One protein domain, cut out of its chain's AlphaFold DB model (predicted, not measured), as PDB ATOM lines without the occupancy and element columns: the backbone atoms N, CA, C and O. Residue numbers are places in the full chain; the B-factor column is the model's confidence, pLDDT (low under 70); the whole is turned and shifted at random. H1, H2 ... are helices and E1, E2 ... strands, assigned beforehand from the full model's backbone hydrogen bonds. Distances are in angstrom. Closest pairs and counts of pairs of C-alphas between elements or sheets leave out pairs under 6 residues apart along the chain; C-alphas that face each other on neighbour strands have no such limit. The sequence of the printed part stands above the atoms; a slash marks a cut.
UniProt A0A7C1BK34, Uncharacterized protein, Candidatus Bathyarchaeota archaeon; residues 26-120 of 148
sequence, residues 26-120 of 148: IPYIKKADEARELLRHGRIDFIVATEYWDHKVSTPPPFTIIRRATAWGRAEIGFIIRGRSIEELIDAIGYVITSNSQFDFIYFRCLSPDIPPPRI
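AT A GLANCE: This is residues 26 to 120 of the 148 residues of an uncharacterized protein of Candidatus Bathyarchaeota archaeon (UniProt A0A7C1BK34). A strongly twisted sheet of four strands has both helices over one face, two layers: H2 packs on inner strands E4 and E3, H1 sits toward edge strand E1. The printed part, 95 residues, runs H1 E1 E2 E3 H2 E4; the sheet, order E1 E4 E3 E2, is mixed. The class is mixed, with under half of the residues in named elements. It is compact, radius of gyration of the C-alphas 11.6 A, spanning 32 by 28 by 23 A.

IN THESE COORDINATES: E1 is residues 45 to 49, E4 105 to 111, 19.7 A, E3 77 to 82, 17.1 A, E2 65 to 69. H2 is residues 86 to 99, 19.9 A; H1, residues 32 to 40, begins at C-alpha (-18.758, 12.804, 40.544). E4 ends at C-alpha (-8.886, 24.650, 43.933).

HOW THE PARTS SIT: E4 and E3 are parallel, N 109 to O 79 2.8 A. E1 and E4 are antiparallel, N 48 to O 106 2.8 A. E2 and E3 form a hairpin, N 67 to O 80 2.9 A. E3, H2, E4 make a strand-helix-strand unit, parallel neighbours with a helix between, its crossover right-handed. H2's height over the sheet is 8.1 A. H2 touches H1 with residues 86 to 90 alone, closest C-alphas Ala 32 and Ile 90, 6.6 A. In H1 and H2 every O i to N i+4 pair is within hydrogen-bond range.

THE WHOLE: The farthest C-alphas, Gln 102 and Pro 117, are 32.8 A apart. The printed part has no cut. The link E1 to E2 is long, residues 50 to 64. Residues 119 to 120 are under pLDDT 70.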
ATOM      1  N   ILE A  26     -23.876  29.384  37.645       81.69
ATOM      2  CA  ILE A  26     -22.914  28.313  37.891       81.69
ATOM      3  C   ILE A  26     -23.530  26.947  37.575       81.69
ATOM      4  O   ILE A  26     -24.732  26.750  37.782       81.69
ATOM      5  N   PRO A  27     -22.731  25.985  37.079       88.25
ATOM      6  CA  PRO A  27     -23.213  24.645  36.791       88.25
ATOM      7  C   PRO A  27     -23.876  23.997  38.002       88.25
ATOM      8  O   PRO A  27     -23.378  24.071  39.127       88.25
ATOM      9  N   TYR A  28     -24.975  23.308  37.734       90.50
ATOM     10  CA  TYR A  28     -25.642  22.432  38.679       90.50
ATOM     11  C   TYR A  28     -25.438  20.990  38.223       90.50
ATOM     12  O   TYR A  28     -25.779  20.653  37.087       90.50
ATOM     13  N   ILE A  29     -24.867  20.163  39.092       94.31
ATOM     14  CA  ILE A  29     -24.416  18.813  38.754       94.31
ATOM     15  C   ILE A  29     -24.926  17.772  39.741       94.31
ATOM     16  O   ILE A  29     -25.296  18.077  40.879       94.31
ATOM     17  N   LYS A  30     -24.931  16.517  39.295       94.81
ATOM     18  CA  LYS A  30     -25.495  15.396  40.058       94.81
ATOM     19  C   LYS A  30     -24.477  14.326  40.424       94.81
ATOM     20  O   LYS A  30     -24.688  13.628  41.407       94.81
ATOM     21  N   LYS A  31     -23.397  14.189  39.653       96.50
ATOM     22  CA  LYS A  31     -22.470  13.052  39.749       96.50
ATOM     23  C   LYS A  31     -21.015  13.472  39.854       96.50
ATOM     24  O   LYS A  31     -20.628  14.537  39.367       96.50
ATOM     25  N   ALA A  32     -20.194  12.584  40.410       97.00
ATOM     26  CA  ALA A  32     -18.758  12.804  40.544       97.00
ATOM     27  C   ALA A  32     -18.057  13.039  39.199       97.00
ATOM     28  O   ALA A  32     -17.200  13.916  39.099       97.00
ATOM     29  N   ASP A  33     -18.453  12.324  38.145       97.19
ATOM     30  CA  ASP A  33     -17.850  12.485  36.816       97.19
ATOM     31  C   ASP A  33     -18.140  13.850  36.182       97.19
ATOM     32  O   ASP A  33     -17.272  14.414  35.516       97.19
ATOM     33  N   GLU A  34     -19.315  14.428  36.447       97.12
ATOM     34  CA  GLU A  34     -19.642  15.788  36.007       97.12
ATOM     35  C   GLU A  34     -18.723  16.806  36.698       97.12
ATOM     36  O   GLU A  34     -18.173  17.689  36.040       97.12
ATOM     37  N   ALA A  35     -18.480  16.648  38.005       96.25
ATOM     38  CA  ALA A  35     -17.539  17.493  38.740       96.25
ATOM     39  C   ALA A  35     -16.110  17.359  38.195       96.25
ATOM     40  O   ALA A  35     -15.444  18.370  37.968       96.25
ATOM     41  N   ARG A  36     -15.640  16.130  37.932       97.12
ATOM     42  CA  ARG A  36     -14.315  15.893  37.332       97.12
ATOM     43  C   ARG A  36     -14.169  16.645  36.018       97.12
ATOM     44  O   ARG A  36     -13.153  17.301  35.799       97.12
ATOM     45  N   GLU A  37     -15.177  16.555  35.162       96.25
ATOM     46  CA  GLU A  37     -15.156  17.183  33.849       96.25
ATOM     47  C   GLU A  37     -15.129  18.711  33.943       96.25
ATOM     48  O   GLU A  37     -14.327  19.356  33.263       96.25
ATOM     49  N   LEU A  38     -15.931  19.301  34.835       94.25
ATOM     50  CA  LEU A  38     -15.908  20.741  35.098       94.25
ATOM     51  C   LEU A  38     -14.528  21.209  35.582       94.25
ATOM     52  O   LEU A  38     -13.971  22.164  35.030       94.25
ATOM     53  N   LEU A  39     -13.947  20.507  36.556       95.06
ATOM     54  CA  LEU A  39     -12.640  20.841  37.126       95.06
ATOM     55  C   LEU A  39     -11.523  20.729  36.080       95.06
ATOM     56  O   LEU A  39     -10.690  21.626  35.981       95.06
ATOM     57  N   ARG A  40     -11.543  19.698  35.228       95.31
ATOM     58  CA  ARG A  40     -10.593  19.558  34.104       95.31
ATOM     59  C   ARG A  40     -10.660  20.720  33.114       95.31
ATOM     60  O   ARG A  40      -9.664  21.023  32.466       95.31
ATOM     61  N   HIS A  41     -11.804  21.392  33.020       92.31
ATOM     62  CA  HIS A  41     -12.014  22.556  32.158       92.31
ATOM     63  C   HIS A  41     -11.788  23.902  32.866       92.31
ATOM     64  O   HIS A  41     -12.071  24.953  32.281       92.31
ATOM     65  N   GLY A  42     -11.285  23.899  34.106       90.44
ATOM     66  CA  GLY A  42     -11.052  25.119  34.882       90.44
ATOM     67  C   GLY A  42     -12.334  25.777  35.399       90.44
ATOM     68  O   GLY A  42     -12.337  26.974  35.685       90.44
ATOM     69  N   ARG A  43     -13.443  25.029  35.492       91.38
ATOM     70  CA  ARG A  43     -14.681  25.485  36.140       91.38
ATOM     71  C   ARG A  43     -14.648  25.060  37.602       91.38
ATOM     72  O   ARG A  43     -14.875  23.899  37.925       91.38
ATOM     73  N   ILE A  44     -14.316  26.016  38.462       92.75
ATOM     74  CA  ILE A  44     -14.039  25.764  39.880       92.75
ATOM     75  C   ILE A  44     -15.254  25.943  40.788       92.75
ATOM     76  O   ILE A  44     -15.202  25.483  41.920       92.75
ATOM     77  N   ASP A  45     -16.311  26.591  40.297       92.31
ATOM     78  CA  ASP A  45     -17.539  26.907  41.028       92.31
ATOM     79  C   ASP A  45     -18.717  26.094  40.471       92.31
ATOM     80  O   ASP A  45     -18.981  26.142  39.269       92.31
ATOM     81  N   PHE A  46     -19.431  25.351  41.323       93.25
ATOM     82  CA  PHE A  46     -20.640  24.601  40.945       93.25
ATOM     83  C   PHE A  46     -21.497  24.222  42.162       93.25
ATOM     84  O   PHE A  46     -21.042  24.246  43.304       93.25
ATOM     85  N   ILE A  47     -22.757  23.858  41.913       94.31
ATOM     86  CA  ILE A  47     -23.696  23.340  42.917       94.31
ATOM     87  C   ILE A  47     -23.897  21.847  42.684       94.31
ATOM     88  O   ILE A  47     -24.124  21.418  41.554       94.31
ATOM     89  N   VAL A  48     -23.862  21.063  43.757       96.00
ATOM     90  CA  VAL A  48     -24.151  19.630  43.727       96.00
ATOM     91  C   VAL A  48     -25.530  19.354  44.314       96.00
ATOM     92  O   VAL A  48     -25.850  19.823  45.406       96.00
ATOM     93  N   ALA A  49     -26.305  18.537  43.604       95.38
ATOM     94  CA  ALA A  49     -27.491  17.860  44.115       95.38
ATOM     95  C   ALA A  49     -27.082  16.639  44.950       95.38
ATOM     96  O   ALA A  49     -26.650  15.618  44.406       95.38
ATOM     97  N   THR A  50     -27.179  16.735  46.272       95.06
ATOM     98  CA  THR A  50     -26.594  15.740  47.186       95.06
ATOM     99  C   THR A  50     -27.282  14.377  47.117       95.06
ATOM    100  O   THR A  50     -26.612  13.354  47.320       95.06
ATOM    101  N   GLU A  51     -28.578  14.357  46.786       94.50
ATOM    102  CA  GLU A  51     -29.409  13.153  46.661       94.50
ATOM    103  C   GLU A  51     -28.944  12.214  45.534       94.50
ATOM    104  O   GLU A  51     -29.050  10.996  45.663       94.50
ATOM    105  N   TYR A  52     -28.369  12.761  44.457       94.75
ATOM    106  CA  TYR A  52     -27.917  11.987  43.291       94.75
ATOM    107  C   TYR A  52     -26.424  11.668  43.309       94.75
ATOM    108  O   TYR A  52     -25.947  10.938  42.439       94.75
ATOM    109  N   TRP A  53     -25.690  12.220  44.277       95.88
ATOM    110  CA  TRP A  53     -24.245  12.085  44.331       95.88
ATOM    111  C   TRP A  53     -23.832  10.642  44.621       95.88
ATOM    112  O   TRP A  53     -24.171  10.083  45.666       95.88
ATOM    113  N   ASP A  54     -23.055  10.061  43.713       92.81
ATOM    114  CA  ASP A  54     -22.692   8.644  43.679       92.81
ATOM    115  C   ASP A  54     -21.377   8.309  44.398       92.81
ATOM    116  O   ASP A  54     -21.099   7.140  44.661       92.81
ATOM    117  N   HIS A  55     -20.590   9.316  44.788       93.75
ATOM    118  CA  HIS A  55     -19.280   9.129  45.421       93.75
ATOM    119  C   HIS A  55     -19.263   9.602  46.880       93.75
ATOM    120  O   HIS A  55     -18.900  10.740  47.180       93.75
ATOM    121  N   LYS A  56     -19.697   8.747  47.810       91.50
ATOM    122  CA  LYS A  56     -19.737   9.068  49.248       91.50
ATOM    123  C   LYS A  56     -18.448   8.625  49.938       91.50
ATOM    124  O   LYS A  56     -18.026   7.479  49.803       91.50
ATOM    125  N   VAL A  57     -17.867   9.518  50.733       94.19
ATOM    126  CA  VAL A  57     -16.648   9.254  51.512       94.19
ATOM    127  C   VAL A  57     -16.928   9.541  52.988       94.19
ATOM    128  O   VAL A  57     -17.600  10.517  53.307       94.19
ATOM    129  N   SER A  58     -16.438   8.691  53.895       90.75
ATOM    130  CA  SER A  58     -16.662   8.840  55.347       90.75
ATOM    131  C   SER A  58     -15.514   9.539  56.079       90.75
ATOM    132  O   SER A  58     -15.688  10.008  57.201       90.75
ATOM    133  N   THR A  59     -14.335   9.610  55.462       90.38
ATOM    134  CA  THR A  59     -13.122  10.190  56.049       90.38
ATOM    135  C   THR A  59     -12.583  11.311  55.169       90.38
ATOM    136  O   THR A  59     -12.474  11.108  53.960       90.38
ATOM    137  N   PRO A  60     -12.203  12.469  55.731       87.12
ATOM    138  CA  PRO A  60     -11.637  13.539  54.926       87.12
ATOM    139  C   PRO A  60     -10.291  13.098  54.327       87.12
ATOM    140  O   PRO A  60      -9.520  12.413  55.010       87.12
ATOM    141  N   PRO A  61      -9.966  13.504  53.088       89.06
ATOM    142  CA  PRO A  61      -8.646  13.246  52.533       89.06
ATOM    143  C   PRO A  61      -7.558  13.965  53.355       89.06
ATOM    144  O   PRO A  61      -7.770  15.088  53.830       89.06
ATOM    145  N   PRO A  62      -6.375  13.348  53.533       83.00
ATOM    146  CA  PRO A  62      -5.381  13.784  54.517       83.00
ATOM    147  C   PRO A  62      -4.752  15.160  54.247       83.00
ATOM    148  O   PRO A  62      -4.216  15.765  55.172       83.00
ATOM    149  N   PHE A  63      -4.811  15.671  53.014       86.81
ATOM    150  CA  PHE A  63      -4.162  16.935  52.630       86.81
ATOM    151  C   PHE A  63      -5.128  17.963  52.038       86.81
ATOM    152  O   PHE A  63      -4.702  18.929  51.403       86.81
ATOM    153  N   THR A  64      -6.428  17.785  52.271       93.56
ATOM    154  CA  THR A  64      -7.454  18.737  51.837       93.56
ATOM    155  C   THR A  64      -7.774  19.771  52.903       93.56
ATOM    156  O   THR A  64      -7.984  19.456  54.072       93.56
ATOM    157  N   ILE A  65      -7.876  21.026  52.476       96.38
ATOM    158  CA  ILE A  65      -8.386  22.123  53.299       96.38
ATOM    159  C   ILE A  65      -9.839  22.355  52.901       96.38
ATOM    160  O   ILE A  65     -10.106  22.711  51.757       96.38
ATOM    161  N   ILE A  66     -10.761  22.206  53.850       96.56
ATOM    162  CA  ILE A  66     -12.194  22.451  53.660       96.56
ATOM    163  C   ILE A  66     -12.588  23.641  54.539       96.56
ATOM    164  O   ILE A  66     -12.342  23.641  55.745       96.56
ATOM    165  N   ARG A  67     -13.186  24.675  53.947       96.12
ATOM    166  CA  ARG A  67     -13.666  25.872  54.652       96.12
ATOM    167  C   ARG A  67     -15.105  26.169  54.277       96.12
ATOM    168  O   ARG A  67     -15.502  25.932  53.141       96.12
ATOM    169  N   ARG A  68     -15.878  26.728  55.210       94.06
ATOM    170  CA  ARG A  68     -17.215  27.248  54.899       94.06
ATOM    171  C   ARG A  68     -17.091  28.449  53.963       94.06
ATOM    172  O   ARG A  68     -16.185  29.265  54.119       94.06
ATOM    173  N   ALA A  69     -18.017  28.527  53.020       87.88
ATOM    174  CA  ALA A  69     -18.203  29.647  52.115       87.88
ATOM    175  C   ALA A  69     -19.624  30.187  52.273       87.88
ATOM    176  O   ALA A  69     -20.526  29.465  52.719       87.88
ATOM    177  N   THR A  70     -19.826  31.431  51.853       83.88
ATOM    178  CA  THR A  70     -21.169  31.925  51.546       83.88
ATOM    179  C   THR A  70     -21.780  31.005  50.491       83.88
ATOM    180  O   THR A  70     -21.117  30.656  49.514       83.88
ATOM    181  N   ALA A  71     -23.005  30.538  50.729       83.44
ATOM    182  CA  ALA A  71     -23.721  29.744  49.741       83.44
ATOM    183  C   ALA A  71     -24.050  30.613  48.518       83.44
ATOM    184  O   ALA A  71     -24.205  31.827  48.648       83.44
ATOM    185  N   TRP A  72     -24.160  29.988  47.348       80.25
ATOM    186  CA  TRP A  72     -24.465  30.675  46.098       80.25
ATOM    187  C   TRP A  72     -25.664  30.045  45.394       80.25
ATOM    188  O   TRP A  72     -25.884  28.833  45.485       80.25
ATOM    189  N   GLY A  73     -26.415  30.848  44.641       80.44
ATOM    190  CA  GLY A  73     -27.518  30.349  43.834       80.44
ATOM    191  C   GLY A  73     -28.606  29.704  44.697       80.44
ATOM    192  O   GLY A  73     -29.073  30.268  45.684       80.44
ATOM    193  N   ARG A  74     -28.991  28.478  44.331       81.88
ATOM    194  CA  ARG A  74     -29.961  27.657  45.077       81.88
ATOM    195  C   ARG A  74     -29.345  26.807  46.191       81.88
ATOM    196  O   ARG A  74     -30.064  26.011  46.787       81.88
ATOM    197  N   ALA A  75     -28.044  26.923  46.449       88.81
ATOM    198  CA  ALA A  75     -27.412  26.155  47.509       88.81
ATOM    199  C   ALA A  75     -27.830  26.672  48.891       88.81
ATOM    200  O   ALA A  75     -27.874  27.875  49.138       88.81
ATOM    201  N   GLU A  76     -28.067  25.751  49.815       91.56
ATOM    202  CA  GLU A  76     -28.376  26.063  51.216       91.56
ATOM    203  C   GLU A  76     -27.097  26.356  52.011       91.56
ATOM    204  O   GLU A  76     -27.104  27.004  53.061       91.56
ATOM    205  N   ILE A  77     -25.971  25.856  51.504       94.19
ATOM    206  CA  ILE A  77     -24.683  25.856  52.175       94.19
ATOM    207  C   ILE A  77     -23.542  25.876  51.146       94.19
ATOM    208  O   ILE A  77     -23.676  25.332  50.052       94.19
ATOM    209  N   GLY A  78     -22.417  26.515  51.484       94.19
ATOM    210  CA  GLY A  78     -21.248  26.634  50.613       94.19
ATOM    211  C   GLY A  78     -19.943  26.171  51.261       94.19
ATOM    212  O   GLY A  78     -19.759  26.315  52.481       94.19
ATOM    213  N   PHE A  79     -19.020  25.664  50.439       96.44
ATOM    214  CA  PHE A  79     -17.674  25.252  50.843       96.44
ATOM    215  C   PHE A  79     -16.598  25.633  49.820       96.44
ATOM    216  O   PHE A  79     -16.785  25.488  48.618       96.44
ATOM    217  N   ILE A  80     -15.430  26.048  50.316       95.81
ATOM    218  CA  ILE A  80     -14.189  26.143  49.539       95.81
ATOM    219  C   ILE A  80     -13.316  24.946  49.907       95.81
ATOM    220  O   ILE A  80     -12.995  24.752  51.084       95.81
ATOM    221  N   ILE A  81     -12.898  24.177  48.908       96.94
ATOM    222  CA  ILE A  81     -12.028  23.013  49.054       96.94
ATOM    223  C   ILE A  81     -10.725  23.269  48.298       96.94
ATOM    224  O   ILE A  81     -10.732  23.630  47.121       96.94
ATOM    225  N   ARG A  82      -9.594  23.063  48.973       96.25
ATOM    226  CA  ARG A  82      -8.271  23.022  48.344       96.25
ATOM    227  C   ARG A  82      -7.698  21.622  48.466       96.25
ATOM    228  O   ARG A  82      -7.583  21.129  49.586       96.25
ATOM    229  N   GLY A  83      -7.336  21.022  47.342       95.56
ATOM    230  CA  GLY A  83      -6.695  19.712  47.258       95.56
ATOM    231  C   GLY A  83      -5.440  19.770  46.392       95.56
ATOM    232  O   GLY A  83      -5.161  20.781  45.747       95.56
ATOM    233  N   ARG A  84      -4.668  18.688  46.386       95.38
ATOM    234  CA  ARG A  84      -3.472  18.519  45.552       95.38
ATOM    235  C   ARG A  84      -3.799  17.985  44.166       95.38
ATOM    236  O   ARG A  84      -2.988  18.165  43.272       95.38
ATOM    237  N   SER A  85      -4.950  17.333  44.005       96.00
ATOM    238  CA  SER A  85      -5.413  16.791  42.730       96.00
ATOM    239  C   SER A  85      -6.926  16.894  42.582       96.00
ATOM    240  O   SER A  85      -7.642  17.147  43.553       96.00
ATOM    241  N   ILE A  86      -7.420  16.702  41.357       96.69
ATOM    242  CA  ILE A  86      -8.865  16.645  41.091       96.69
ATOM    243  C   ILE A  86      -9.515  15.494  41.867       96.69
ATOM    244  O   ILE A  86     -10.553  15.705  42.479       96.69
ATOM    245  N   GLU A  87      -8.904  14.309  41.929       96.06
ATOM    246  CA  GLU A  87      -9.490  13.183  42.675       96.06
ATOM    247  C   GLU A  87      -9.560  13.455  44.185       96.06
ATOM    248  O   GLU A  87     -10.574  13.160  44.809       96.06
ATOM    249  N   GLU A  88      -8.552  14.119  44.763       95.94
ATOM    250  CA  GLU A  88      -8.594  14.511  46.179       95.94
ATOM    251  C   GLU A  88      -9.725  15.526  46.449       95.94
ATOM    252  O   GLU A  88     -10.354  15.500  47.507       95.94
ATOM    253  N   LEU A  89     -10.037  16.390  45.473       97.12
ATOM    254  CA  LEU A  89     -11.201  17.275  45.536       97.12
ATOM    255  C   LEU A  89     -12.519  16.497  45.457       97.12
ATOM    256  O   LEU A  89     -13.429  16.800  46.225       97.12
ATOM    257  N   ILE A  90     -12.629  15.497  44.577       97.69
ATOM    258  CA  ILE A  90     -13.824  14.646  44.473       97.69
ATOM    259  C   ILE A  90     -14.068  13.879  45.776       97.69
ATOM    260  O   ILE A  90     -15.199  13.858  46.268       97.69
ATOM    261  N   ASP A  91     -13.020  13.320  46.381       97.44
ATOM    262  CA  ASP A  91     -13.116  12.649  47.680       97.44
ATOM    263  C   ASP A  91     -13.558  13.617  48.785       97.44
ATOM    264  O   ASP A  91     -14.431  13.290  49.594       97.44
ATOM    265  N   ALA A  92     -13.011  14.836  48.805       97.62
ATOM    266  CA  ALA A  92     -13.417  15.863  49.759       97.62
ATOM    267  C   ALA A  92     -14.870  16.318  49.560       97.62
ATOM    268  O   ALA A  92     -15.575  16.504  50.550       97.62
ATOM    269  N   ILE A  93     -15.344  16.463  48.317       97.75
ATOM    270  CA  ILE A  93     -16.759  16.733  48.016       97.75
ATOM    271  C   ILE A  93     -17.623  15.599  48.572       97.75
ATOM    272  O   ILE A  93     -18.582  15.859  49.298       97.75
ATOM    273  N   GLY A  94     -17.245  14.345  48.308       97.75
ATOM    274  CA  GLY A  94     -17.923  13.168  48.846       97.75
ATOM    275  C   GLY A  94     -17.997  13.178  50.372       97.75
ATOM    276  O   GLY A  94     -19.060  12.924  50.935       97.75
ATOM    277  N   TYR A  95     -16.903  13.537  51.045       97.88
ATOM    278  CA  TYR A  95     -16.858  13.678  52.500       97.88
ATOM    279  C   TYR A  95     -17.762  14.803  53.021       97.88
ATOM    280  O   TYR A  95     -18.507  14.598  53.986       97.88
ATOM    281  N   VAL A  96     -17.732  15.977  52.382       97.69
ATOM    282  CA  VAL A  96     -18.592  17.110  52.750       97.69
ATOM    283  C   VAL A  96     -20.056  16.725  52.615       97.69
ATOM    284  O   VAL A  96     -20.815  16.959  53.549       97.69
ATOM    285  N   ILE A  97     -20.445  16.094  51.507       97.44
ATOM    286  CA  ILE A  97     -21.827  15.675  51.275       97.44
ATOM    287  C   ILE A  97     -22.267  14.643  52.320       97.44
ATOM    288  O   ILE A  97     -23.343  14.787  52.891       97.44
ATOM    289  N   THR A  98     -21.445  13.630  52.619       96.62
ATOM    290  CA  THR A  98     -21.755  12.646  53.674       96.62
ATOM    291  C   THR A  98     -21.938  13.314  55.038       96.62
ATOM    292  O   THR A  98     -22.851  12.966  55.780       96.62
ATOM    293  N   SER A  99     -21.092  14.293  55.364       96.44
ATOM    294  CA  SER A  99     -21.111  14.998  56.655       96.44
ATOM    295  C   SER A  99     -22.218  16.051  56.773       96.44
ATOM    296  O   SER A  99     -22.420  16.611  57.848       96.44
ATOM    297  N   ASN A 100     -22.903  16.357  55.670       96.12
ATOM    298  CA  ASN A 100     -23.907  17.412  55.561       96.12
ATOM    299  C   ASN A 100     -25.148  16.882  54.821       96.12
ATOM    300  O   ASN A 100     -25.703  17.557  53.955       96.12
ATOM    301  N   SER A 101     -25.559  15.654  55.149       94.12
ATOM    302  CA  SER A 101     -26.618  14.913  54.454       94.12
ATOM    303  C   SER A 101     -28.016  15.528  54.569       94.12
ATOM    304  O   SER A 101     -28.922  15.086  53.873       94.12
ATOM    305  N   GLN A 102     -28.198  16.523  55.438       96.12
ATOM    306  CA  GLN A 102     -29.453  17.248  55.615       96.12
ATOM    307  C   GLN A 102     -29.718  18.331  54.559       96.12
ATOM    308  O   GLN A 102     -30.813  18.878  54.560       96.12
ATOM    309  N   PHE A 103     -28.728  18.689  53.733       95.62
ATOM    310  CA  PHE A 103     -28.885  19.714  52.698       95.62
ATOM    311  C   PHE A 103     -28.997  19.064  51.323       95.62
ATOM    312  O   PHE A 103     -28.177  18.209  50.972       95.62
ATOM    313  N   ASP A 104     -29.957  19.517  50.525       94.06
ATOM    314  CA  ASP A 104     -30.224  18.995  49.184       94.06
ATOM    315  C   ASP A 104     -29.254  19.595  48.161       94.06
ATOM    316  O   ASP A 104     -28.817  18.921  47.222       94.06
ATOM    317  N   PHE A 105     -28.871  20.861  48.365       94.69
ATOM    318  CA  PHE A 105     -27.998  21.601  47.454       94.69
ATOM    319  C   PHE A 105     -26.813  22.240  48.171       94.69
ATOM    320  O   PHE A 105     -26.968  23.105  49.037       94.69
ATOM    321  N   ILE A 106     -25.606  21.859  47.746       95.75
ATOM    322  CA  ILE A 106     -24.348  22.372  48.299       95.75
ATOM    323  C   ILE A 106     -23.531  23.044  47.202       95.75
ATOM    324  O   ILE A 106     -23.250  22.445  46.165       95.75
ATOM    325  N   TYR A 107     -23.122  24.284  47.448       94.50
ATOM    326  CA  TYR A 107     -22.190  25.023  46.607       94.50
ATOM    327  C   TYR A 107     -20.745  24.646  46.951       94.50
ATOM    328  O   TYR A 107     -20.359  24.603  48.124       94.50
ATOM    329  N   PHE A 108     -19.939  24.426  45.919       95.38
ATOM    330  CA  PHE A 108     -18.521  24.138  46.031       95.38
ATOM    331  C   PHE A 108     -17.701  25.097  45.181       95.38
ATOM    332  O   PHE A 108     -17.994  25.315  44.006       95.38
ATOM    333  N   ARG A 109     -16.614  25.582  45.783       94.25
ATOM    334  CA  ARG A 109     -15.458  26.120  45.080       94.25
ATOM    335  C   ARG A 109     -14.259  25.213  45.285       94.25
ATOM    336  O   ARG A 109     -13.841  24.990  46.421       94.25
ATOM    337  N   CYS A 110     -13.652  24.754  44.205       95.19
ATOM    338  CA  CYS A 110     -12.593  23.755  44.251       95.19
ATOM    339  C   CYS A 110     -11.301  24.268  43.618       95.19
ATOM    340  O   CYS A 110     -11.284  24.724  42.480       95.19
ATOM    341  N   LEU A 111     -10.199  24.170  44.356       94.31
ATOM    342  CA  LEU A 111      -8.886  24.650  43.933       94.31
ATOM    343  C   LEU A 111      -7.863  23.523  44.046       94.31
ATOM    344  O   LEU A 111      -7.765  22.860  45.078       94.31
ATOM    345  N   SER A 112      -7.080  23.333  42.996       94.50
ATOM    346  CA  SER A 112      -5.985  22.369  42.953       94.50
ATOM    347  C   SER A 112      -4.961  22.819  41.910       94.50
ATOM    348  O   SER A 112      -5.358  23.456  40.932       94.50
ATOM    349  N   PRO A 113      -3.665  22.508  42.090       93.62
ATOM    350  CA  PRO A 113      -2.650  22.760  41.068       93.62
ATOM    351  C   PRO A 113      -2.914  22.014  39.747       93.62
ATOM    352  O   PRO A 113      -2.424  22.453  38.712       93.62
ATOM    353  N   ASP A 114      -3.704  20.935  39.764       93.31
ATOM    354  CA  ASP A 114      -4.073  20.165  38.564       93.31
ATOM    355  C   ASP A 114      -5.179  20.828  37.726       93.31
ATOM    356  O   ASP A 114      -5.471  20.396  36.610       93.31
ATOM    357  N   ILE A 115      -5.842  21.851  38.269       93.38
ATOM    358  CA  ILE A 115      -6.919  22.562  37.584       93.38
ATOM    359  C   ILE A 115      -6.287  23.659  36.717       93.38
ATOM    360  O   ILE A 115      -5.497  24.459  37.229       93.38
ATOM    361  N   PRO A 116      -6.642  23.756  35.422       91.19
ATOM    362  CA  PRO A 116      -6.229  24.881  34.593       91.19
ATOM    363  C   PRO A 116      -6.644  26.224  35.214       91.19
ATOM    364  O   PRO A 116      -7.638  26.269  35.939       91.19
ATOM    365  N   PRO A 117      -5.957  27.339  34.903       84.25
ATOM    366  CA  PRO A 117      -6.353  28.654  35.391       84.25
ATOM    367  C   PRO A 117      -7.864  28.890  35.223       84.25
ATOM    368  O   PRO A 117      -8.397  28.623  34.135       84.25
ATOM    369  N   PRO A 118      -8.563  29.324  36.288       75.38
ATOM    370  CA  PRO A 118     -10.014  29.385  36.287       75.38
ATOM    371  C   PRO A 118     -10.497  30.345  35.206       75.38
ATOM    372  O   PRO A 118     -10.006  31.466  35.087       75.38
ATOM    373  N   ARG A 119     -11.455  29.887  34.396       65.44
ATOM    374  CA  ARG A 119     -12.012  30.692  33.294       65.44
ATOM    375  C   ARG A 119     -13.111  31.643  33.753       65.44
ATOM    376  O   ARG A 119     -13.354  32.644  33.095       65.44
ATOM    377  N   ILE A 120     -13.800  31.276  34.829       65.88
ATOM    378  CA  ILE A 120     -14.915  32.005  35.433       65.88
ATOM    379  C   ILE A 120     -14.783  31.792  36.944       65.88
ATOM    380  O   ILE A 120     -14.640  30.644  37.376       65.88
TER     381      ILE A 120